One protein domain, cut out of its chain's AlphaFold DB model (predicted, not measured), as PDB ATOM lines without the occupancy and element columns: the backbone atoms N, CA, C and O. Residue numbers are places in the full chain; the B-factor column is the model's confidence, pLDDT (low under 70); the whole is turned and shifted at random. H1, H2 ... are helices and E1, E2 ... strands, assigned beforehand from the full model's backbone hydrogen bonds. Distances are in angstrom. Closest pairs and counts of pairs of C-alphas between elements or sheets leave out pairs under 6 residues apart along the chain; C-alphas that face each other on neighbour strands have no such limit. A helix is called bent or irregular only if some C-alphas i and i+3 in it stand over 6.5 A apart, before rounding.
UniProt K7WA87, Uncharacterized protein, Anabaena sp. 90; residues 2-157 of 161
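Overview. This is residues 2 to 157 of the 161 residues of an uncharacterized protein of Anabaena sp. 90 (UniProt K7WA87). A strongly twisted antiparallel sheet of six strands curls round helix H1 on one face, and H5 packs on the opposite face. Beyond H5 a helical hairpin, H3 and H4, is off the sheet and makes one end of the longest axis; the short H6 and H7 are on H1's face. The printed part has 156 residues with seven named helices and six named strands, in the order E1 H1 H2 H3 H4 H5 E2 H6 E3 E4 E5 H7 E6, a mixed class. It is compact, with a radius of gyration of the C-alphas of 16.0 A, and spans 46 by 36 by 25 A.

Along the chain. The sheet holds E1, residues 3 to 10, from C-alpha 3 at (131.128, 152.081, 168.074); E2, 96 to 104, 23.9 A; E3, 112 to 122, 28.8 A; E4, 128 to 130; E5, 140 to 144; and E6, 152 to 157, ending with C-alpha 157 at (135.405, 155.391, 167.607). The helices are H1, 20 to 32, 18.3 A; H2, 41 to 44; H3, 48 to 66, 27.1 A; H4, 72 to 80; H5, 82 to 93, 15.8 A; H6, 105 to 109; and H7, 146 to 150.

Arrangement. The sheet is branched: E3 has E2 on one side, E4 and E6 on the other. E3 bends by 57 degrees at residue 117. Its antiparallel neighbours pair through N 118 and O 100, 2.9 A, N 129 and O 121, 2.8 A, and N 113 and O 156, 2.8 A. Edge strands E5 and E1 are antiparallel to E2 and E6, with N 143 and O 101 at 2.9 A and N 155 and O 7 at 2.8 A. The sheet curls round H1; C-alphas Val 3 and Leu 27 are the closest of E1 and H1, 6.6 A. On the opposite face H5, height 8.4 A, runs along the strands, at 2 degrees to E3 on the local plane; its closest C-alphas to E3 are His 83 and Ser 119, 5.6 A. H6 and H7 are on H1's face; H2 only grazes the sheet with residues 41 to 44. H3 touches H5 with residues 53 to 57 alone, closest C-alphas Ile 53 and Lys 88, 6.4 A, at a steep tilt of 59 degrees. H3 and H4 touch, closest C-alphas Leu 57 and Pro 79, 4.9 A, at a shallow tilt of 21 degrees, opposite ways. H4 is irregular: C-alphas 76 and 79 are 7.1 A apart. Every O i to N i+4 pair is within hydrogen-bond range in H1, H3 and H5, against 3 of 5 in H4 and 0 of 1 in H6 and H7, which each have 2 of 2 O i to N i+3 pairs; H2 is too short for such a pair.

Size, cuts and confidence. The farthest C-alphas, Tyr 2 and Ser 66, are 48.6 A apart. The printed part has no cut and no long link. Residues 2 to 3, 11 to 15 and 42 to 48 have pLDDT under 70; the mean of the printed part is 87.1.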
ATOM      1  N   TYR A   2     129.762 150.625 172.000       58.12
ATOM      2  CA  TYR A   2     128.967 151.546 171.165       58.12
ATOM      3  C   TYR A   2     129.928 152.252 170.214       58.12
ATOM      4  O   TYR A   2     130.387 153.367 170.469       58.12
ATOM      5  N   VAL A   3     130.258 151.560 169.128       65.31
ATOM      6  CA  VAL A   3     131.128 152.081 168.074       65.31
ATOM      7  C   VAL A   3     130.328 153.041 167.191       65.31
ATOM      8  O   VAL A   3     129.188 152.760 166.829       65.31
ATOM      9  N   ASN A   4     130.912 154.188 166.843       78.19
ATOM     10  CA  ASN A   4     130.369 155.096 165.833       78.19
ATOM     11  C   ASN A   4     131.444 155.451 164.803       78.19
ATOM     12  O   ASN A   4     132.582 155.720 165.179       78.19
ATOM     13  N   ILE A   5     131.092 155.529 163.521       80.69
ATOM     14  CA  ILE A   5     132.013 155.992 162.480       80.69
ATOM     15  C   ILE A   5     132.000 157.519 162.485       80.69
ATOM     16  O   ILE A   5     130.978 158.140 162.202       80.69
ATOM     17  N   LYS A   6     133.127 158.140 162.846       78.38
ATOM     18  CA  LYS A   6     133.217 159.607 162.909       78.38
ATOM     19  C   LYS A   6     133.892 160.210 161.695       78.38
ATOM     20  O   LYS A   6     133.602 161.361 161.371       78.38
ATOM     21  N   HIS A   7     134.843 159.510 161.084       76.19
ATOM     22  CA  HIS A   7     135.663 160.065 160.009       76.19
ATOM     23  C   HIS A   7     135.734 159.087 158.850       76.19
ATOM     24  O   HIS A   7     135.730 157.873 159.048       76.19
ATOM     25  N   TYR A   8     135.837 159.637 157.649       81.31
ATOM     26  CA  TYR A   8     136.143 158.879 156.455       81.31
ATOM     27  C   TYR A   8     137.083 159.680 155.566       81.31
ATOM     28  O   TYR A   8     137.014 160.910 155.518       81.31
ATOM     29  N   LYS A   9     137.991 158.984 154.886       79.25
ATOM     30  CA  LYS A   9     138.980 159.590 154.003       79.25
ATOM     31  C   LYS A   9     138.972 158.868 152.667       79.25
ATOM     32  O   LYS A   9     139.147 157.661 152.600       79.25
ATOM     33  N   SER A  10     138.780 159.640 151.608       73.06
ATOM     34  CA  SER A  10     138.964 159.173 150.239       73.06
ATOM     35  C   SER A  10     140.451 158.905 149.981       73.06
ATOM     36  O   SER A  10     141.291 159.781 150.218       73.06
ATOM     37  N   ASN A  11     140.775 157.706 149.503       67.75
ATOM     38  CA  ASN A  11     142.105 157.366 149.002       67.75
ATOM     39  C   ASN A  11     142.245 157.816 147.534       67.75
ATOM     40  O   ASN A  11     141.254 158.116 146.861       67.75
ATOM     41  N   GLU A  12     143.472 157.891 147.011       55.34
ATOM     42  CA  GLU A  12     143.705 158.295 145.614       55.34
ATOM     43  C   GLU A  12     142.901 157.412 144.639       55.34
ATOM     44  O   GLU A  12     143.056 156.193 144.619       55.34
ATOM     45  N   GLY A  13     142.030 158.037 143.837       57.19
ATOM     46  CA  GLY A  13     141.172 157.348 142.862       57.19
ATOM     47  C   GLY A  13     139.799 156.898 143.380       57.19
ATOM     48  O   GLY A  13     139.069 156.231 142.646       57.19
ATOM     49  N   SER A  14     139.419 157.263 144.607       63.47
ATOM     50  CA  SER A  14     138.101 156.926 145.157       63.47
ATOM     51  C   SER A  14     136.964 157.606 144.402       63.47
ATOM     52  O   SER A  14     137.012 158.803 144.115       63.47
ATOM     53  N   SER A  15     135.899 156.856 144.143       65.12
ATOM     54  CA  SER A  15     134.643 157.379 143.605       65.12
ATOM     55  C   SER A  15     133.484 156.683 144.309       65.12
ATOM     56  O   SER A  15     133.456 155.458 144.377       65.12
ATOM     57  N   GLY A  16     132.552 157.451 144.875       73.50
ATOM     58  CA  GLY A  16     131.378 156.916 145.568       73.50
ATOM     59  C   GLY A  16     131.010 157.690 146.831       73.50
ATOM     60  O   GLY A  16     131.840 158.379 147.418       73.50
ATOM     61  N   GLU A  17     129.751 157.556 147.237       81.75
ATOM     62  CA  GLU A  17     129.223 158.068 148.503       81.75
ATOM     63  C   GLU A  17     128.963 156.891 149.454       81.75
ATOM     64  O   GLU A  17     128.582 155.803 149.012       81.75
ATOM     65  N   ILE A  18     129.180 157.101 150.755       84.69
ATOM     66  CA  ILE A  18     128.815 156.146 151.808       84.69
ATOM     67  C   ILE A  18     127.523 156.632 152.451       84.69
ATOM     68  O   ILE A  18     127.443 157.774 152.902       84.69
ATOM     69  N   THR A  19     126.515 155.766 152.492       89.06
ATOM     70  CA  THR A  19     125.209 156.088 153.076       89.06
ATOM     71  C   THR A  19     125.164 155.766 154.569       89.06
ATOM     72  O   THR A  19     125.937 154.949 155.066       89.06
ATOM     73  N   GLU A  20     124.200 156.338 155.297       88.25
ATOM     74  CA  GLU A  20     123.952 155.984 156.706       88.25
ATOM     75  C   GLU A  20     123.674 154.487 156.898       88.25
ATOM     76  O   GLU A  20     124.094 153.894 157.890       88.25
ATOM     77  N   LYS A  21     123.016 153.856 155.917       91.56
ATOM     78  CA  LYS A  21     122.781 152.412 155.916       91.56
ATOM     79  C   LYS A  21     124.094 151.632 155.858       91.56
ATOM     80  O   LYS A  21     124.270 150.713 156.649       91.56
ATOM     81  N   ASP A  22     125.005 152.009 154.959       91.25
ATOM     82  CA  ASP A  22     126.315 151.355 154.848       91.25
ATOM     83  C   ASP A  22     127.101 151.484 156.167       91.25
ATOM     84  O   ASP A  22     127.714 150.523 156.625       91.25
ATOM     85  N   LEU A  23     127.043 152.653 156.819       90.06
ATOM     86  CA  LEU A  23     127.669 152.863 158.130       90.06
ATOM     87  C   LEU A  23     127.068 151.943 159.200       90.06
ATOM     88  O   LEU A  23     127.815 151.336 159.964       90.06
ATOM     89  N   SER A  24     125.737 151.819 159.243       89.81
ATOM     90  CA  SER A  24     125.046 150.934 160.188       89.81
ATOM     91  C   SER A  24     125.434 149.469 159.985       89.81
ATOM     92  O   SER A  24     125.748 148.789 160.955       89.81
ATOM     93  N   GLU A  25     125.469 148.992 158.738       92.69
ATOM     94  CA  GLU A  25     125.836 147.607 158.410       92.69
ATOM     95  C   GLU A  25     127.276 147.285 158.847       92.69
ATOM     96  O   GLU A  25     127.532 146.241 159.448       92.69
ATOM     97  N   ILE A  26     128.221 148.202 158.616       91.44
ATOM     98  CA  ILE A  26     129.620 148.037 159.046       91.44
ATOM     99  C   ILE A  26     129.728 148.010 160.577       91.44
ATOM    100  O   ILE A  26     130.459 147.186 161.132       91.44
ATOM    101  N   LEU A  27     128.993 148.886 161.268       89.31
ATOM    102  CA  LEU A  27     128.957 148.919 162.731       89.31
ATOM    103  C   LEU A  27     128.366 147.635 163.322       89.31
ATOM    104  O   LEU A  27     128.897 147.127 164.309       89.31
ATOM    105  N   ASP A  28     127.320 147.077 162.717       90.00
ATOM    106  CA  ASP A  28     126.723 145.813 163.159       90.00
ATOM    107  C   ASP A  28     127.709 144.643 163.029       90.00
ATOM    108  O   ASP A  28     127.794 143.788 163.918       90.00
ATOM    109  N   ILE A  29     128.509 144.611 161.959       90.56
ATOM    110  CA  ILE A  29     129.553 143.591 161.788       90.56
ATOM    111  C   ILE A  29     130.647 143.751 162.851       90.56
ATOM    112  O   ILE A  29     131.024 142.760 163.476       90.56
ATOM    113  N   LEU A  30     131.114 144.980 163.100       88.25
ATOM    114  CA  LEU A  30     132.104 145.262 164.147       88.25
ATOM    115  C   LEU A  30     131.603 144.843 165.534       88.25
ATOM    116  O   LEU A  30     132.304 144.148 166.259       88.25
ATOM    117  N   ASN A  31     130.370 145.214 165.885       85.25
ATOM    118  CA  ASN A  31     129.791 144.918 167.198       85.25
ATOM    119  C   ASN A  31     129.461 143.432 167.398       85.25
ATOM    120  O   ASN A  31     129.352 142.985 168.538       85.25
ATOM    121  N   SER A  32     129.260 142.675 166.316       86.12
ATOM    122  CA  SER A  32     128.990 141.234 166.378       86.12
ATOM    123  C   SER A  32     130.241 140.363 166.249       86.12
ATOM    124  O   SER A  32     130.121 139.142 166.337       86.12
ATOM    125  N   GLU A  33     131.414 140.971 166.030       84.00
ATOM    126  CA  GLU A  33     132.711 140.299 165.854       84.00
ATOM    127  C   GLU A  33     132.716 139.226 164.744       84.00
ATOM    128  O   GLU A  33     133.536 138.305 164.732       84.00
ATOM    129  N   LYS A  34     131.804 139.334 163.769       82.81
ATOM    130  CA  LYS A  34     131.659 138.377 162.661       82.81
ATOM    131  C   LYS A  34     132.649 138.668 161.533       82.81
ATOM    132  O   LYS A  34     132.260 138.973 160.407       82.81
ATOM    133  N   TYR A  35     133.937 138.591 161.846       87.06
ATOM    134  CA  TYR A  35     135.012 138.802 160.877       87.06
ATOM    135  C   TYR A  35     135.223 137.573 159.994       87.06
ATOM    136  O   TYR A  35     135.114 136.433 160.447       87.06
ATOM    137  N   MET A  36     135.572 137.805 158.730       86.00
ATOM    138  CA  MET A  36     135.799 136.722 157.777       86.00
ATOM    139  C   MET A  36     137.196 136.116 157.960       86.00
ATOM    140  O   MET A  36     138.187 136.846 158.047       86.00
ATOM    141  N   GLN A  37     137.275 134.781 157.986       85.81
ATOM    142  CA  GLN A  37     138.546 134.052 157.942       85.81
ATOM    143  C   GLN A  37     139.155 134.145 156.544       85.81
ATOM    144  O   GLN A  37     138.432 134.201 155.547       85.81
ATOM    145  N   ARG A  38     140.484 134.217 156.488       89.44
ATOM    146  CA  ARG A  38     141.242 134.415 155.254       89.44
ATOM    147  C   ARG A  38     142.552 133.657 155.327       89.44
ATOM    148  O   ARG A  38     143.188 133.642 156.380       89.44
ATOM    149  N   GLU A  39     142.985 133.135 154.197       85.44
ATOM    150  CA  GLU A  39     144.286 132.498 154.033       85.44
ATOM    151  C   GLU A  39     145.257 133.475 153.378       85.44
ATOM    152  O   GLU A  39     144.882 134.285 152.527       85.44
ATOM    153  N   ALA A  40     146.520 133.443 153.796       79.88
ATOM    154  CA  ALA A  40     147.548 134.214 153.122       79.88
ATOM    155  C   ALA A  40     147.949 133.469 151.853       79.88
ATOM    156  O   ALA A  40     148.338 132.302 151.919       79.88
ATOM    157  N   ALA A  41     147.991 134.161 150.716       72.38
ATOM    158  CA  ALA A  41     148.597 133.595 149.519       72.38
ATOM    159  C   ALA A  41     150.051 133.166 149.787       72.38
ATOM    160  O   ALA A  41     150.515 132.176 149.246       72.38
ATOM    161  N   SER A  42     150.770 133.836 150.694       63.09
ATOM    162  CA  SER A  42     152.132 133.441 151.071       63.09
ATOM    163  C   SER A  42     152.233 132.128 151.862       63.09
ATOM    164  O   SER A  42     153.340 131.606 151.979       63.09
ATOM    165  N   GLN A  43     151.129 131.598 152.405       51.34
ATOM    166  CA  GLN A  43     151.110 130.346 153.176       51.34
ATOM    167  C   GLN A  43     150.579 129.142 152.380       51.34
ATOM    168  O   GLN A  43     150.963 128.021 152.698       51.34
ATOM    169  N   GLU A  44     149.801 129.354 151.311       44.84
ATOM    170  CA  GLU A  44     149.254 128.260 150.483       44.84
ATOM    171  C   GLU A  44     149.600 128.356 148.991       44.84
ATOM    172  O   GLU A  44     149.731 127.340 148.308       44.84
ATOM    173  N   LEU A  45     149.852 129.559 148.477       50.44
ATOM    174  CA  LEU A  45     150.222 129.792 147.087       50.44
ATOM    175  C   LEU A  45     151.739 129.941 146.988       50.44
ATOM    176  O   LEU A  45     152.305 131.029 146.882       50.44
ATOM    177  N   ASN A  46     152.410 128.795 146.899       49.09
ATOM    178  CA  ASN A  46     153.749 128.669 146.315       49.09
ATOM    179  C   ASN A  46     153.699 128.935 144.786       49.09
ATOM    180  O   ASN A  46     154.332 128.239 143.994       49.09
ATOM    181  N   ASP A  47     152.855 129.875 144.356       62.84
ATOM    182  CA  ASP A  47     152.216 129.825 143.051       62.84
ATOM    183  C   ASP A  47     152.981 130.713 142.075       62.84
ATOM    184  O   ASP A  47     153.182 131.917 142.292       62.84
ATOM    185  N   SER A  48     153.431 130.098 140.982       69.19
ATOM    186  CA  SER A  48     154.000 130.794 139.827       69.19
ATOM    187  C   SER A  48     153.115 131.953 139.378       69.19
ATOM    188  O   SER A  48     153.620 132.960 138.883       69.19
ATOM    189  N   ASP A  49     151.812 131.830 139.614       79.19
ATOM    190  CA  ASP A  49     150.785 132.733 139.132       79.19
ATOM    191  C   ASP A  49     150.784 134.070 139.870       79.19
ATOM    192  O   ASP A  49     150.700 135.108 139.217       79.19
ATOM    193  N   LEU A  50     150.959 134.100 141.200       84.75
ATOM    194  CA  LEU A  50     151.054 135.374 141.925       84.75
ATOM    195  C   LEU A  50     152.311 136.144 141.502       84.75
ATOM    196  O   LEU A  50     152.246 137.349 141.259       84.75
ATOM    197  N   LYS A  51     153.441 135.443 141.333       86.50
ATOM    198  CA  LYS A  51     154.681 136.046 140.818       86.50
ATOM    199  C   LYS A  51     154.510 136.547 139.384       86.50
ATOM    200  O   LYS A  51     154.978 137.637 139.057       86.50
ATOM    201  N   GLN A  52     153.819 135.785 138.536       89.19
ATOM    202  CA  GLN A  52     153.527 136.189 137.165       89.19
ATOM    203  C   GLN A  52     152.620 137.425 137.129       89.19
ATOM    204  O   GLN A  52     152.928 138.381 136.425       89.19
ATOM    205  N   ILE A  53     151.545 137.444 137.922       91.44
ATOM    206  CA  ILE A  53     150.637 138.588 138.046       91.44
ATOM    207  C   ILE A  53     151.393 139.828 138.524       91.44
ATOM    208  O   ILE A  53     151.231 140.901 137.948       91.44
ATOM    209  N   GLN A  54     152.248 139.697 139.540       91.62
ATOM    210  CA  GLN A  54     153.085 140.800 140.013       91.62
ATOM    211  C   GLN A  54     154.018 141.313 138.909       91.62
ATOM    212  O   GLN A  54     154.160 142.521 138.745       91.62
ATOM    213  N   SER A  55     154.605 140.419 138.110       92.81
ATOM    214  CA  SER A  55     155.435 140.808 136.964       92.81
ATOM    215  C   SER A  55     154.637 141.536 135.877       92.81
ATOM    216  O   SER A  55     155.136 142.492 135.291       92.81
ATOM    217  N   GLU A  56     153.406 141.115 135.593       94.81
ATOM    218  CA  GLU A  56     152.537 141.797 134.626       94.81
ATOM    219  C   GLU A  56     152.111 143.175 135.127       94.81
ATOM    220  O   GLU A  56     152.163 144.151 134.381       94.81
ATOM    221  N   LEU A  57     151.749 143.280 136.408       95.44
ATOM    222  CA  LEU A  57     151.437 144.557 137.040       95.44
ATOM    223  C   LEU A  57     152.652 145.487 137.081       95.44
ATOM    224  O   LEU A  57     152.480 146.698 136.981       95.44
ATOM    225  N   GLN A  58     153.866 144.947 137.204       96.31
ATOM    226  CA  GLN A  58     155.094 145.730 137.099       96.31
ATOM    227  C   GLN A  58     155.223 146.361 135.709       96.31
ATOM    228  O   GLN A  58     155.399 147.573 135.623       96.31
ATOM    229  N   ASN A  59     155.018 145.585 134.641       96.62
ATOM    230  CA  ASN A  59     155.034 146.110 133.272       96.62
ATOM    231  C   ASN A  59     153.950 147.181 133.052       96.62
ATOM    232  O   ASN A  59     154.232 148.241 132.500       96.62
ATOM    233  N   GLU A  60     152.725 146.959 133.544       95.94
ATOM    234  CA  GLU A  60     151.662 147.973 133.481       95.94
ATOM    235  C   GLU A  60     152.042 149.253 134.244       95.94
ATOM    236  O   GLU A  60     151.798 150.364 133.770       95.94
ATOM    237  N   ALA A  61     152.660 149.119 135.418       95.19
ATOM    238  CA  ALA A  61     153.129 150.257 136.199       95.19
ATOM    239  C   ALA A  61     154.236 151.033 135.467       95.19
ATOM    240  O   ALA A  61     154.251 152.265 135.501       95.19
ATOM    241  N   ASP A  62     155.150 150.332 134.792       96.56
ATOM    242  CA  ASP A  62     156.193 150.919 133.951       96.56
ATOM    243  C   ASP A  62     155.603 151.732 132.787       96.56
ATOM    244  O   ASP A  62     156.020 152.874 132.557       96.56
ATOM    245  N   GLU A  63     154.595 151.195 132.098       96.88
ATOM    246  CA  GLU A  63     153.887 151.892 131.019       96.88
ATOM    247  C   GLU A  63     153.145 153.135 131.527       96.88
ATOM    248  O   GLU A  63     153.301 154.226 130.972       96.88
ATOM    249  N   LEU A  64     152.372 153.002 132.610       94.88
ATOM    250  CA  LEU A  64     151.625 154.113 133.208       94.88
ATOM    251  C   LEU A  64     152.554 155.231 133.694       94.88
ATOM    252  O   LEU A  64     152.244 156.413 133.525       94.88
ATOM    253  N   PHE A  65     153.697 154.869 134.279       95.62
ATOM    254  CA  PHE A  65     154.713 155.825 134.703       95.62
ATOM    255  C   PHE A  65     155.343 156.541 133.507       95.62
ATOM    256  O   PHE A  65     155.459 157.764 133.519       95.62
ATOM    257  N   SER A  66     155.680 155.805 132.445       96.31
ATOM    258  CA  SER A  66     156.255 156.378 131.218       96.31
ATOM    259  C   SER A  66     155.285 157.332 130.509       96.31
ATOM    260  O   SER A  66     155.710 158.296 129.880       96.31
ATOM    261  N   GLN A  67     153.975 157.104 130.656       96.88
ATOM    262  CA  GLN A  67     152.909 157.997 130.186       96.88
ATOM    263  C   GLN A  67     152.640 159.189 131.128       96.88
ATOM    264  O   GLN A  67     151.752 159.991 130.848       96.88
ATOM    265  N   GLY A  68     153.346 159.298 132.260       93.31
ATOM    266  CA  GLY A  68     153.149 160.356 133.255       93.31
ATOM    267  C   GLY A  68     151.831 160.262 134.035       93.31
ATOM    268  O   GLY A  68     151.414 161.244 134.644       93.31
ATOM    269  N   LYS A  69     151.156 159.104 134.018       93.12
ATOM    270  CA  LYS A  69     149.851 158.907 134.675       93.12
ATOM    271  C   LYS A  69     149.959 158.595 136.163       93.12
ATOM    272  O   LYS A  69     149.000 158.807 136.896       93.12
ATOM    273  N   ILE A  70     151.100 158.066 136.599       90.38
ATOM    274  CA  ILE A  70     151.354 157.711 137.998       90.38
ATOM    275  C   ILE A  70     152.723 158.221 138.449       90.38
ATOM    276  O   ILE A  70     153.636 158.398 137.645       90.38
ATOM    277  N   THR A  71     152.877 158.433 139.755       92.38
ATOM    278  CA  THR A  71     154.154 158.827 140.367       92.38
ATOM    279  C   THR A  71     155.103 157.632 140.510       92.38
ATOM    280  O   THR A  71     154.681 156.476 140.480       92.38
ATOM    281  N   GLN A  72     156.394 157.892 140.750       91.94
ATOM    282  CA  GLN A  72     157.378 156.840 141.052       91.94
ATOM    283  C   GLN A  72     156.979 156.008 142.287       91.94
ATOM    284  O   GLN A  72     157.194 154.798 142.323       91.94
ATOM    285  N   LEU A  73     156.373 156.646 143.295       89.69
ATOM    286  CA  LEU A  73     155.885 155.957 144.490       89.69
ATOM    287  C   LEU A  73     154.711 155.026 144.158       89.69
ATOM    288  O   LEU A  73     154.686 153.885 144.617       89.69
ATOM    289  N   ALA A  74     153.758 155.500 143.352       87.56
ATOM    290  CA  ALA A  74     152.632 154.691 142.899       87.56
ATOM    291  C   ALA A  74     153.110 153.503 142.052       87.56
ATOM    292  O   ALA A  74     152.670 152.382 142.291       87.56
ATOM    293  N   LYS A  75     154.083 153.718 141.156       91.56
ATOM    294  CA  LYS A  75     154.723 152.661 140.363       91.56
ATOM    295  C   LYS A  75     155.282 151.536 141.236       91.56
ATOM    296  O   LYS A  75     155.029 150.372 140.957       91.56
ATOM    297  N   TRP A  76     156.005 151.875 142.304       88.94
ATOM    298  CA  TRP A  76     156.583 150.879 143.211       88.94
ATOM    299  C   TRP A  76     155.519 150.068 143.966       88.94
ATOM    300  O   TRP A  76     155.684 148.870 144.184       88.94
ATOM    301  N   LYS A  77     154.406 150.705 144.348       88.25
ATOM    302  CA  LYS A  77     153.317 150.047 145.085       88.25
ATOM    303  C   LYS A  77     152.374 149.241 144.194       88.25
ATOM    304  O   LYS A  77     151.736 148.314 144.685       88.25
ATOM    305  N   TYR A  78     152.256 149.593 142.917       89.06
ATOM    306  CA  TYR A  78     151.239 149.060 142.007       89.06
ATOM    307  C   TYR A  78     151.223 147.519 141.901       89.06
ATOM    308  O   TYR A  78     150.132 146.953 141.996       89.06
ATOM    309  N   PRO A  79     152.369 146.810 141.817       90.00
ATOM    310  CA  PRO A  79     152.385 145.344 141.760       90.00
ATOM    311  C   PRO A  79     151.970 144.659 143.062       90.00
ATOM    312  O   PRO A  79     151.612 143.490 143.050       90.00
ATOM    313  N   GLN A  80     152.033 145.372 144.187       88.25
ATOM    314  CA  GLN A  80     151.704 144.859 145.521       88.25
ATOM    315  C   GLN A  80     150.349 145.380 146.024       88.25
ATOM    316  O   GLN A  80     149.917 145.058 147.132       88.25
ATOM    317  N   ASN A  81     149.678 146.208 145.220       89.62
ATOM    318  CA  ASN A  81     148.392 146.790 145.556       89.62
ATOM    319  C   ASN A  81     147.293 145.721 145.486       89.62
ATOM    320  O   ASN A  81     147.116 145.058 144.463       89.62
ATOM    321  N   CYS A  82     146.518 145.583 146.560       91.12
ATOM    322  CA  CYS A  82     145.454 144.588 146.671       91.12
ATOM    323  C   CYS A  82     144.393 144.704 145.563       91.12
ATOM    324  O   CYS A  82     143.941 143.693 145.025       91.12
ATOM    325  N   HIS A  83     144.020 145.918 145.155       91.31
ATOM    326  CA  HIS A  83     143.026 146.132 144.105       91.31
ATOM    327  C   HIS A  83     143.551 145.717 142.729       91.31
ATOM    328  O   HIS A  83     142.820 145.084 141.963       91.31
ATOM    329  N   SER A  84     144.817 146.018 142.435       92.19
ATOM    330  CA  SER A  84     145.489 145.577 141.209       92.19
ATOM    331  C   SER A  84     145.645 144.055 141.158       92.19
ATOM    332  O   SER A  84     145.320 143.437 140.144       92.19
ATOM    333  N   LEU A  85     146.078 143.447 142.267       93.12
ATOM    334  CA  LEU A  85     146.265 142.001 142.395       93.12
ATOM    335  C   LEU A  85     144.948 141.237 142.227       93.12
ATOM    336  O   LEU A  85     144.865 140.322 141.411       93.12
ATOM    337  N   THR A  86     143.895 141.645 142.938       94.06
ATOM    338  CA  THR A  86     142.578 140.990 142.850       94.06
ATOM    339  C   THR A  86     141.956 141.131 141.464       94.06
ATOM    340  O   THR A  86     141.353 140.179 140.972       94.06
ATOM    341  N   ARG A  87     142.133 142.284 140.794       94.69
ATOM    342  CA  ARG A  87     141.723 142.466 139.392       94.69
ATOM    343  C   ARG A  87     142.413 141.455 138.485       94.69
ATOM    344  O   ARG A  87     141.740 140.767 137.724       94.69
ATOM    345  N   LYS A  88     143.737 141.343 138.577       93.69
ATOM    346  CA  LYS A  88     144.497 140.419 137.732       93.69
ATOM    347  C   LYS A  88     144.172 138.962 137.998       93.69
ATOM    348  O   LYS A  88     144.069 138.186 137.055       93.69
ATOM    349  N   MET A  89     143.964 138.599 139.256       91.88
ATOM    350  CA  MET A  89     143.584 137.237 139.605       91.88
ATOM    351  C   MET A  89     142.203 136.876 139.043       91.88
ATOM    352  O   MET A  89     142.023 135.781 138.514       91.88
ATOM    353  N   GLN A  90     141.255 137.817 139.048       93.88
ATOM    354  CA  GLN A  90     139.975 137.641 138.360       93.88
ATOM    355  C   GLN A  90     140.150 137.458 136.846       93.88
ATOM    356  O   GLN A  90     139.568 136.538 136.282       93.88
ATOM    357  N   GLU A  91     140.959 138.295 136.190       93.81
ATOM    358  CA  GLU A  91     141.232 138.193 134.745       93.81
ATOM    359  C   GLU A  91     141.880 136.848 134.365       93.81
ATOM    360  O   GLU A  91     141.547 136.272 133.332       93.81
ATOM    361  N   LYS A  92     142.796 136.342 135.199       90.06
ATOM    362  CA  LYS A  92     143.602 135.140 134.927       90.06
ATOM    363  C   LYS A  92     142.922 133.826 135.295       90.06
ATOM    364  O   LYS A  92     143.018 132.859 134.545       90.06
ATOM    365  N   ARG A  93     142.301 133.772 136.474       87.75
ATOM    366  CA  ARG A  93     141.763 132.544 137.083       87.75
ATOM    367  C   ARG A  93     140.238 132.530 137.160       87.75
ATOM    368  O   ARG A  93     139.665 131.519 137.543       87.75
ATOM    369  N   GLY A  94     139.571 133.645 136.857       91.06
ATOM    370  CA  GLY A  94     138.126 133.783 137.063       91.06
ATOM    371  C   GLY A  94     137.719 133.899 138.536       91.06
ATOM    372  O   GLY A  94     136.529 133.866 138.839       91.06
ATOM    373  N   TRP A  95     138.679 134.046 139.454       93.31
ATOM    374  CA  TRP A  95     138.403 134.202 140.882       93.31
ATOM    375  C   TRP A  95     137.606 135.476 141.157       93.31
ATOM    376  O   TRP A  95     137.758 136.500 140.484       93.31
ATOM    377  N   THR A  96     136.737 135.429 142.161       95.31
ATOM    378  CA  THR A  96     135.827 136.544 142.432       95.31
ATOM    379  C   THR A  96     136.533 137.616 143.251       95.31
ATOM    380  O   THR A  96     137.183 137.325 144.252       95.31
ATOM    381  N   ARG A  97     136.382 138.882 142.857       94.88
ATOM    382  CA  ARG A  97     136.850 140.018 143.664       94.88
ATOM    383  C   ARG A  97     135.861 140.295 144.783       94.88
ATOM    384  O   ARG A  97     134.680 140.512 144.524       94.88
ATOM    385  N   VAL A  98     136.367 140.355 146.003       95.94
ATOM    386  CA  VAL A  98     135.608 140.685 147.204       95.94
ATOM    387  C   VAL A  98     136.132 142.006 147.753       95.94
ATOM    388  O   VAL A  98     137.337 142.191 147.908       95.94
ATOM    389  N   PHE A  99     135.226 142.938 148.027       94.88
ATOM    390  CA  PHE A  99     135.560 144.252 148.574       94.88
ATOM    391  C   PHE A  99     135.183 144.330 150.042       94.88
ATOM    392  O   PHE A  99     134.260 143.650 150.491       94.88
ATOM    393  N   GLY A 100     135.884 145.174 150.783       94.75
ATOM    394  CA  GLY A 100     135.623 145.322 152.197       94.75
ATOM    395  C   GLY A 100     136.595 146.246 152.894       94.75
ATOM    396  O   GLY A 100     137.185 147.135 152.280       94.75
ATOM    397  N   TYR A 101     136.756 146.000 154.186       94.19
ATOM    398  CA  TYR A 101     137.610 146.768 155.071       94.19
ATOM    399  C   TYR A 101     138.554 145.849 155.830       94.19
ATOM    400  O   TYR A 101     138.115 144.842 156.385       94.19
ATOM    401  N   ALA A 102     139.832 146.210 155.876       95.00
ATOM    402  CA  ALA A 102     140.834 145.555 156.703       95.00
ATOM    403  C   ALA A 102     141.235 146.461 157.872       95.00
ATOM    404  O   ALA A 102     141.363 147.674 157.706       95.00
ATOM    405  N   PHE A 103     141.447 145.880 159.051       94.50
ATOM    406  CA  PHE A 103     141.915 146.614 160.229       94.50
ATOM    407  C   PHE A 103     142.753 145.722 161.145       94.50
ATOM    408  O   PHE A 103     142.561 144.505 161.180       94.50
ATOM    409  N   GLU A 104     143.706 146.316 161.864       94.31
ATOM    410  CA  GLU A 104     144.594 145.561 162.751       94.31
ATOM    411  C   GLU A 104     143.834 145.010 163.960       94.31
ATOM    412  O   GLU A 104     143.074 145.728 164.610       94.31
ATOM    413  N   LYS A 105     144.104 143.752 164.328       92.56
ATOM    414  CA  LYS A 105     143.464 143.091 165.482       92.56
ATOM    415  C   LYS A 105     143.693 143.844 166.795       92.56
ATOM    416  O   LYS A 105     142.817 143.859 167.653       92.56
ATOM    417  N   LYS A 106     144.847 144.508 166.938       90.81
ATOM    418  CA  LYS A 106     145.184 145.304 168.130       90.81
ATOM    419  C   LYS A 106     144.201 146.458 168.373       90.81
ATOM    420  O   LYS A 106     143.963 146.804 169.525       90.81
ATOM    421  N   TYR A 107     143.585 146.993 167.314       89.19
ATOM    422  CA  TYR A 107     142.662 148.124 167.415       89.19
ATOM    423  C   TYR A 107     141.358 147.781 168.140       89.19
ATOM    424  O   TYR A 107     140.690 148.685 168.624       89.19
ATOM    425  N   LEU A 108     141.014 146.497 168.289       84.56
ATOM    426  CA  LEU A 108     139.854 146.084 169.090       84.56
ATOM    427  C   LEU A 108     139.970 146.485 170.568       84.56
ATOM    428  O   LEU A 108     138.954 146.630 171.239       84.56
ATOM    429  N   ALA A 109     141.194 146.662 171.073       82.00
ATOM    430  CA  ALA A 109     141.452 147.116 172.437       82.00
ATOM    431  C   ALA A 109     141.631 148.643 172.548       82.00
ATOM    432  O   ALA A 109     141.849 149.153 173.646       82.00
ATOM    433  N   GLU A 110     141.584 149.371 171.430       84.94
ATOM    434  CA  GLU A 110     141.804 150.816 171.379       84.94
ATOM    435  C   GLU A 110     140.474 151.588 171.331       84.94
ATOM    436  O   GLU A 110     139.415 151.052 171.010       84.94
ATOM    437  N   SER A 111     140.526 152.891 171.617       84.44
ATOM    438  CA  SER A 111     139.357 153.778 171.541       84.44
ATOM    439  C   SER A 111     138.935 154.110 170.104       84.44
ATOM    440  O   SER A 111     137.858 154.670 169.886       84.44
ATOM    441  N   SER A 112     139.760 153.762 169.112       87.69
ATOM    442  CA  SER A 112     139.459 153.940 167.695       87.69
ATOM    443  C   SER A 112     139.981 152.795 166.837       87.69
ATOM    444  O   SER A 112     141.104 152.339 167.028       87.69
ATOM    445  N   ILE A 113     139.200 152.407 165.832       90.06
ATOM    446  CA  ILE A 113     139.538 151.403 164.827       90.06
ATOM    447  C   ILE A 113     139.638 152.091 163.468       90.06
ATOM    448  O   ILE A 113     138.681 152.721 163.008       90.06
ATOM    449  N   VAL A 114     140.787 151.944 162.809       91.31
ATOM    450  CA  VAL A 114     140.990 152.399 161.429       91.31
ATOM    451  C   VAL A 114     140.658 151.257 160.477       91.31
ATOM    452  O   VAL A 114     141.323 150.225 160.481       91.31
ATOM    453  N   LEU A 115     139.625 151.456 159.665       92.94
ATOM    454  CA  LEU A 115     139.155 150.528 158.645       92.94
ATOM    455  C   LEU A 115     139.686 150.984 157.284       92.94
ATOM    456  O   LEU A 115     139.174 151.941 156.698       92.94
ATOM    457  N   SER A 116     140.696 150.296 156.770       92.75
ATOM    458  CA  SER A 116     141.252 150.586 155.451       92.75
ATOM    459  C   SER A 116     140.458 149.875 154.367       92.75
ATOM    460  O   SER A 116     140.235 148.665 154.439       92.75
ATOM    461  N   SER A 117     140.040 150.629 153.355       92.75
ATOM    462  CA  SER A 117     139.410 150.108 152.150       92.75
ATOM    463  C   SER A 117     140.315 149.056 151.517       92.75
ATOM    464  O   SER A 117     141.491 149.306 151.259       92.75
ATOM    465  N   HIS A 118     139.767 147.871 151.267       94.25
ATOM    466  CA  HIS A 118     140.559 146.717 150.864       94.25
ATOM    467  C   HIS A 118     139.810 145.823 149.880       94.25
ATOM    468  O   HIS A 118     138.580 145.836 149.787       94.25
ATOM    469  N   SER A 119     140.563 145.021 149.134       94.25
ATOM    470  CA  SER A 119     139.999 143.948 148.320       94.25
ATOM    471  C   SER A 119     140.789 142.668 148.478       94.25
ATOM    472  O   SER A 119     142.017 142.696 148.481       94.25
ATOM    473  N   ILE A 120     140.068 141.559 148.477       94.88
ATOM    474  CA  ILE A 120     140.592 140.202 148.532       94.88
ATOM    475  C   ILE A 120     139.998 139.365 147.392       94.88
ATOM    476  O   ILE A 120     139.032 139.782 146.747       94.88
ATOM    477  N   THR A 121     140.582 138.207 147.090       94.62
ATOM    478  CA  THR A 121     139.977 137.240 146.168       94.62
ATOM    479  C   THR A 121     139.219 136.156 146.902       94.62
ATOM    480  O   THR A 121     139.616 135.745 147.986       94.62
ATOM    481  N   ARG A 122     138.162 135.661 146.268       94.81
ATOM    482  CA  ARG A 122     137.531 134.391 146.592       94.81
ATOM    483  C   ARG A 122     137.890 133.380 145.508       94.81
ATOM    484  O   ARG A 122     137.624 133.656 144.332       94.81
ATOM    485  N   ASP A 123     138.530 132.286 145.899       91.75
ATOM    486  CA  ASP A 123     138.948 131.223 144.983       91.75
ATOM    487  C   ASP A 123     137.752 130.390 144.475       91.75
ATOM    488  O   ASP A 123     136.586 130.692 144.746       91.75
ATOM    489  N   GLU A 124     138.039 129.340 143.708       90.06
ATOM    490  CA  GLU A 124     137.029 128.433 143.149       90.06
ATOM    491  C   GLU A 124     136.311 127.563 144.193       90.06
ATOM    492  O   GLU A 124     135.210 127.073 143.932       90.06
ATOM    493  N   PHE A 125     136.890 127.411 145.385       90.56
ATOM    494  CA  PHE A 125     136.318 126.661 146.504       90.56
ATOM    495  C   PHE A 125     135.527 127.556 147.465       90.56
ATOM    496  O   PHE A 125     134.831 127.061 148.352       90.56
ATOM    497  N   GLY A 126     135.576 128.873 147.263       90.44
ATOM    498  CA  GLY A 126     134.897 129.854 148.096       90.44
ATOM    499  C   GLY A 126     135.755 130.413 149.233       90.44
ATOM    500  O   GLY A 126     135.225 131.211 150.014       90.44
ATOM    501  N   ASN A 127     137.038 130.052 149.311       91.50
ATOM    502  CA  ASN A 127     137.971 130.533 150.327       91.50
ATOM    503  C   ASN A 127     138.409 131.962 150.016       91.50
ATOM    504  O   ASN A 127     138.613 132.333 148.857       91.50
ATOM    505  N   LEU A 128     138.559 132.782 151.056       93.62
ATOM    506  CA  LEU A 128     139.094 134.132 150.915       93.62
ATOM    507  C   LEU A 128     140.621 134.098 150.991       93.62
ATOM    508  O   LEU A 128     141.182 133.749 152.027       93.62
ATOM    509  N   VAL A 129     141.280 134.544 149.925       92.44
ATOM    510  CA  VAL A 129     142.738 134.476 149.763       92.44
ATOM    511  C   VAL A 129     143.340 135.874 149.676       92.44
ATOM    512  O   VAL A 129     143.074 136.614 148.726       92.44
ATOM    513  N   GLU A 130     144.160 136.237 150.662       93.31
ATOM    514  CA  GLU A 130     144.875 137.511 150.751       93.31
ATOM    515  C   GLU A 130     146.112 137.506 149.849       93.31
ATOM    516  O   GLU A 130     147.073 136.779 150.096       93.31
ATOM    517  N   LEU A 131     146.099 138.346 148.812       91.12
ATOM    518  CA  LEU A 131     147.151 138.400 147.794       91.12
ATOM    519  C   LEU A 131     148.281 139.377 148.141       91.12
ATOM    520  O   LEU A 131     149.352 139.295 147.539       91.12
ATOM    521  N   THR A 132     148.060 140.321 149.065       89.12
ATOM    522  CA  THR A 132     149.078 141.301 149.462       89.12
ATOM    523  C   THR A 132     149.631 141.028 150.856       89.12
ATOM    524  O   THR A 132     148.913 140.671 151.785       89.12
ATOM    525  N   TYR A 133     150.929 141.263 151.037       85.50
ATOM    526  CA  TYR A 133     151.581 141.116 152.339       85.50
ATOM    527  C   TYR A 133     151.310 142.295 153.288       85.50
ATOM    528  O   TYR A 133     151.709 142.235 154.448       85.50
ATOM    529  N   PHE A 134     150.671 143.374 152.820       87.19
ATOM    530  CA  PHE A 134     150.402 144.557 153.644       87.19
ATOM    531  C   PHE A 134     149.296 144.346 154.689       87.19
ATOM    532  O   PHE A 134     149.271 145.071 155.678       87.19
ATOM    533  N   PHE A 135     148.407 143.366 154.490       90.88
ATOM    534  CA  PHE A 135     147.270 143.089 155.381       90.88
ATOM    535  C   PHE A 135     147.239 141.619 155.823       90.88
ATOM    536  O   PHE A 135     146.244 140.921 155.584       90.88
ATOM    537  N   PRO A 136     148.324 141.116 156.439       90.12
ATOM    538  CA  PRO A 136     148.486 139.692 156.667       90.12
ATOM    539  C   PRO A 136     147.380 139.155 157.612       90.12
ATOM    540  O   PRO A 136     147.014 139.834 158.581       90.12
ATOM    541  N   PRO A 137     146.780 137.979 157.328       91.62
ATOM    542  CA  PRO A 137     145.598 137.479 158.051       91.62
ATOM    543  C   PRO A 137     145.788 137.235 159.556       91.62
ATOM    544  O   PRO A 137     144.836 137.277 160.341       91.62
ATOM    545  N   ASP A 138     147.020 136.993 159.987       91.31
ATOM    546  CA  ASP A 138     147.394 136.834 161.390       91.31
ATOM    547  C   ASP A 138     147.307 138.156 162.168       91.31
ATOM    548  O   ASP A 138     146.900 138.132 163.331       91.31
ATOM    549  N   LEU A 139     147.561 139.300 161.522       93.38
ATOM    550  CA  LEU A 139     147.535 140.631 162.146       93.38
ATOM    551  C   LEU A 139     146.279 141.457 161.839       93.38
ATOM    552  O   LEU A 139     145.988 142.397 162.581       93.38
ATOM    553  N   TYR A 140     145.523 141.118 160.789       95.50
ATOM    554  CA  TYR A 140     144.375 141.909 160.327       95.50
ATOM    555  C   TYR A 140     143.069 141.114 160.274       95.50
ATOM    556  O   TYR A 140     143.010 140.000 159.747       95.50
ATOM    557  N   HIS A 141     141.989 141.739 160.737       95.44
ATOM    558  CA  HIS A 141     140.620 141.319 160.451       95.44
ATOM    559  C   HIS A 141     140.152 141.857 159.097       95.44
ATOM    560  O   HIS A 141     140.698 142.835 158.584       95.44
ATOM    561  N   PHE A 142     139.124 141.219 158.532       95.69
ATOM    562  CA  PHE A 142     138.465 141.672 157.312       95.69
ATOM    563  C   PHE A 142     136.946 141.620 157.443       95.69
ATOM    564  O   PHE A 142     136.378 140.642 157.939       95.69
ATOM    565  N   ILE A 143     136.307 142.681 156.958       94.12
ATOM    566  CA  ILE A 143     134.861 142.844 156.865       94.12
ATOM    567  C   ILE A 143     134.511 142.953 155.389       94.12
ATOM    568  O   ILE A 143     134.872 143.939 154.751       94.12
ATOM    569  N   GLU A 144     133.807 141.966 154.845       94.69
ATOM    570  CA  GLU A 144     133.282 142.047 153.483       94.69
ATOM    571  C   GLU A 144     132.176 143.108 153.422       94.69
ATOM    572  O   GLU A 144     131.168 143.018 154.121       94.69
ATOM    573  N   HIS A 145     132.375 144.132 152.593       94.06
ATOM    574  CA  HIS A 145     131.396 145.190 152.394       94.06
ATOM    575  C   HIS A 145     131.604 145.895 151.050       94.06
ATOM    576  O   HIS A 145     132.703 146.342 150.711       94.06
ATOM    577  N   LYS A 146     130.519 146.069 150.288       90.06
ATOM    578  CA  LYS A 146     130.567 146.619 148.920       90.06
ATOM    579  C   LYS A 146     131.175 148.022 148.844       90.06
ATOM    580  O   LYS A 146     131.714 148.372 147.800       90.06
ATOM    581  N   THR A 147     131.078 148.830 149.901       89.38
ATOM    582  CA  THR A 147     131.614 150.203 149.908       89.38
ATOM    583  C   THR A 147     133.136 150.246 149.953       89.38
ATOM    584  O   THR A 147     133.711 151.240 149.522       89.38
ATOM    585  N   GLY A 148     133.804 149.151 150.339       86.88
ATOM    586  CA  GLY A 148     135.255 149.005 150.186       86.88
ATOM    587  C   GLY A 148     135.724 149.068 148.726       86.88
ATOM    588  O   GLY A 148     136.907 149.225 148.448       86.88
ATOM    589  N   LYS A 149     134.812 148.994 147.745       87.31
ATOM    590  CA  LYS A 149     135.146 149.242 146.334       87.31
ATOM    591  C   LYS A 149     135.374 150.720 146.022       87.31
ATOM    592  O   LYS A 149     135.930 151.038 144.977       87.31
ATOM    593  N   PHE A 150     134.891 151.610 146.886       84.00
ATOM    594  CA  PHE A 150     134.943 153.047 146.664       84.00
ATOM    595  C   PHE A 150     136.278 153.658 147.075       84.00
ATOM    596  O   PHE A 150     136.478 154.825 146.777       84.00
ATOM    597  N   GLY A 151     137.185 152.909 147.718       85.19
ATOM    598  CA  GLY A 151     138.490 153.434 148.135       85.19
ATOM    599  C   GLY A 151     138.428 154.348 149.360       85.19
ATOM    600  O   GLY A 151     139.360 155.103 149.605       85.19
ATOM    601  N   ILE A 152     137.332 154.329 150.118       85.06
ATOM    602  CA  ILE A 152     137.124 155.238 151.247       85.06
ATOM    603  C   ILE A 152     137.490 154.520 152.541       85.06
ATOM    604  O   ILE A 152     136.797 153.580 152.917       85.06
ATOM    605  N   ASP A 153     138.523 154.988 153.235       89.38
ATOM    606  CA  ASP A 153     138.880 154.532 154.580       89.38
ATOM    607  C   ASP A 153     137.924 155.129 155.618       89.38
ATOM    608  O   ASP A 153     137.457 156.260 155.462       89.38
ATOM    609  N   LEU A 154     137.648 154.395 156.694       90.19
ATOM    610  CA  LEU A 154     136.726 154.790 157.764       90.19
ATOM    611  C   LEU A 154     137.424 154.735 159.130       90.19
ATOM    612  O   LEU A 154     138.308 153.914 159.355       90.19
ATOM    613  N   ILE A 155     136.996 155.579 160.069       90.06
ATOM    614  CA  ILE A 155     137.435 155.536 161.469       90.06
ATOM    615  C   ILE A 155     136.221 155.353 162.369       90.06
ATOM    616  O   ILE A 155     135.370 156.243 162.487       90.06
ATOM    617  N   ALA A 156     136.181 154.197 163.022       87.94
ATOM    618  CA  ALA A 156     135.228 153.852 164.062       87.94
ATOM    619  C   ALA A 156     135.797 154.280 165.424       87.94
ATOM    620  O   ALA A 156     136.964 154.041 165.701       87.94
ATOM    621  N   ILE A 157     135.004 154.931 166.272       83.88
ATOM    622  CA  ILE A 157     135.405 155.391 167.607       83.88
ATOM    623  C   ILE A 157     134.432 154.821 168.630       83.88
ATOM    624  O   ILE A 157     133.217 154.983 168.478       83.88
TER     625      ILE A 157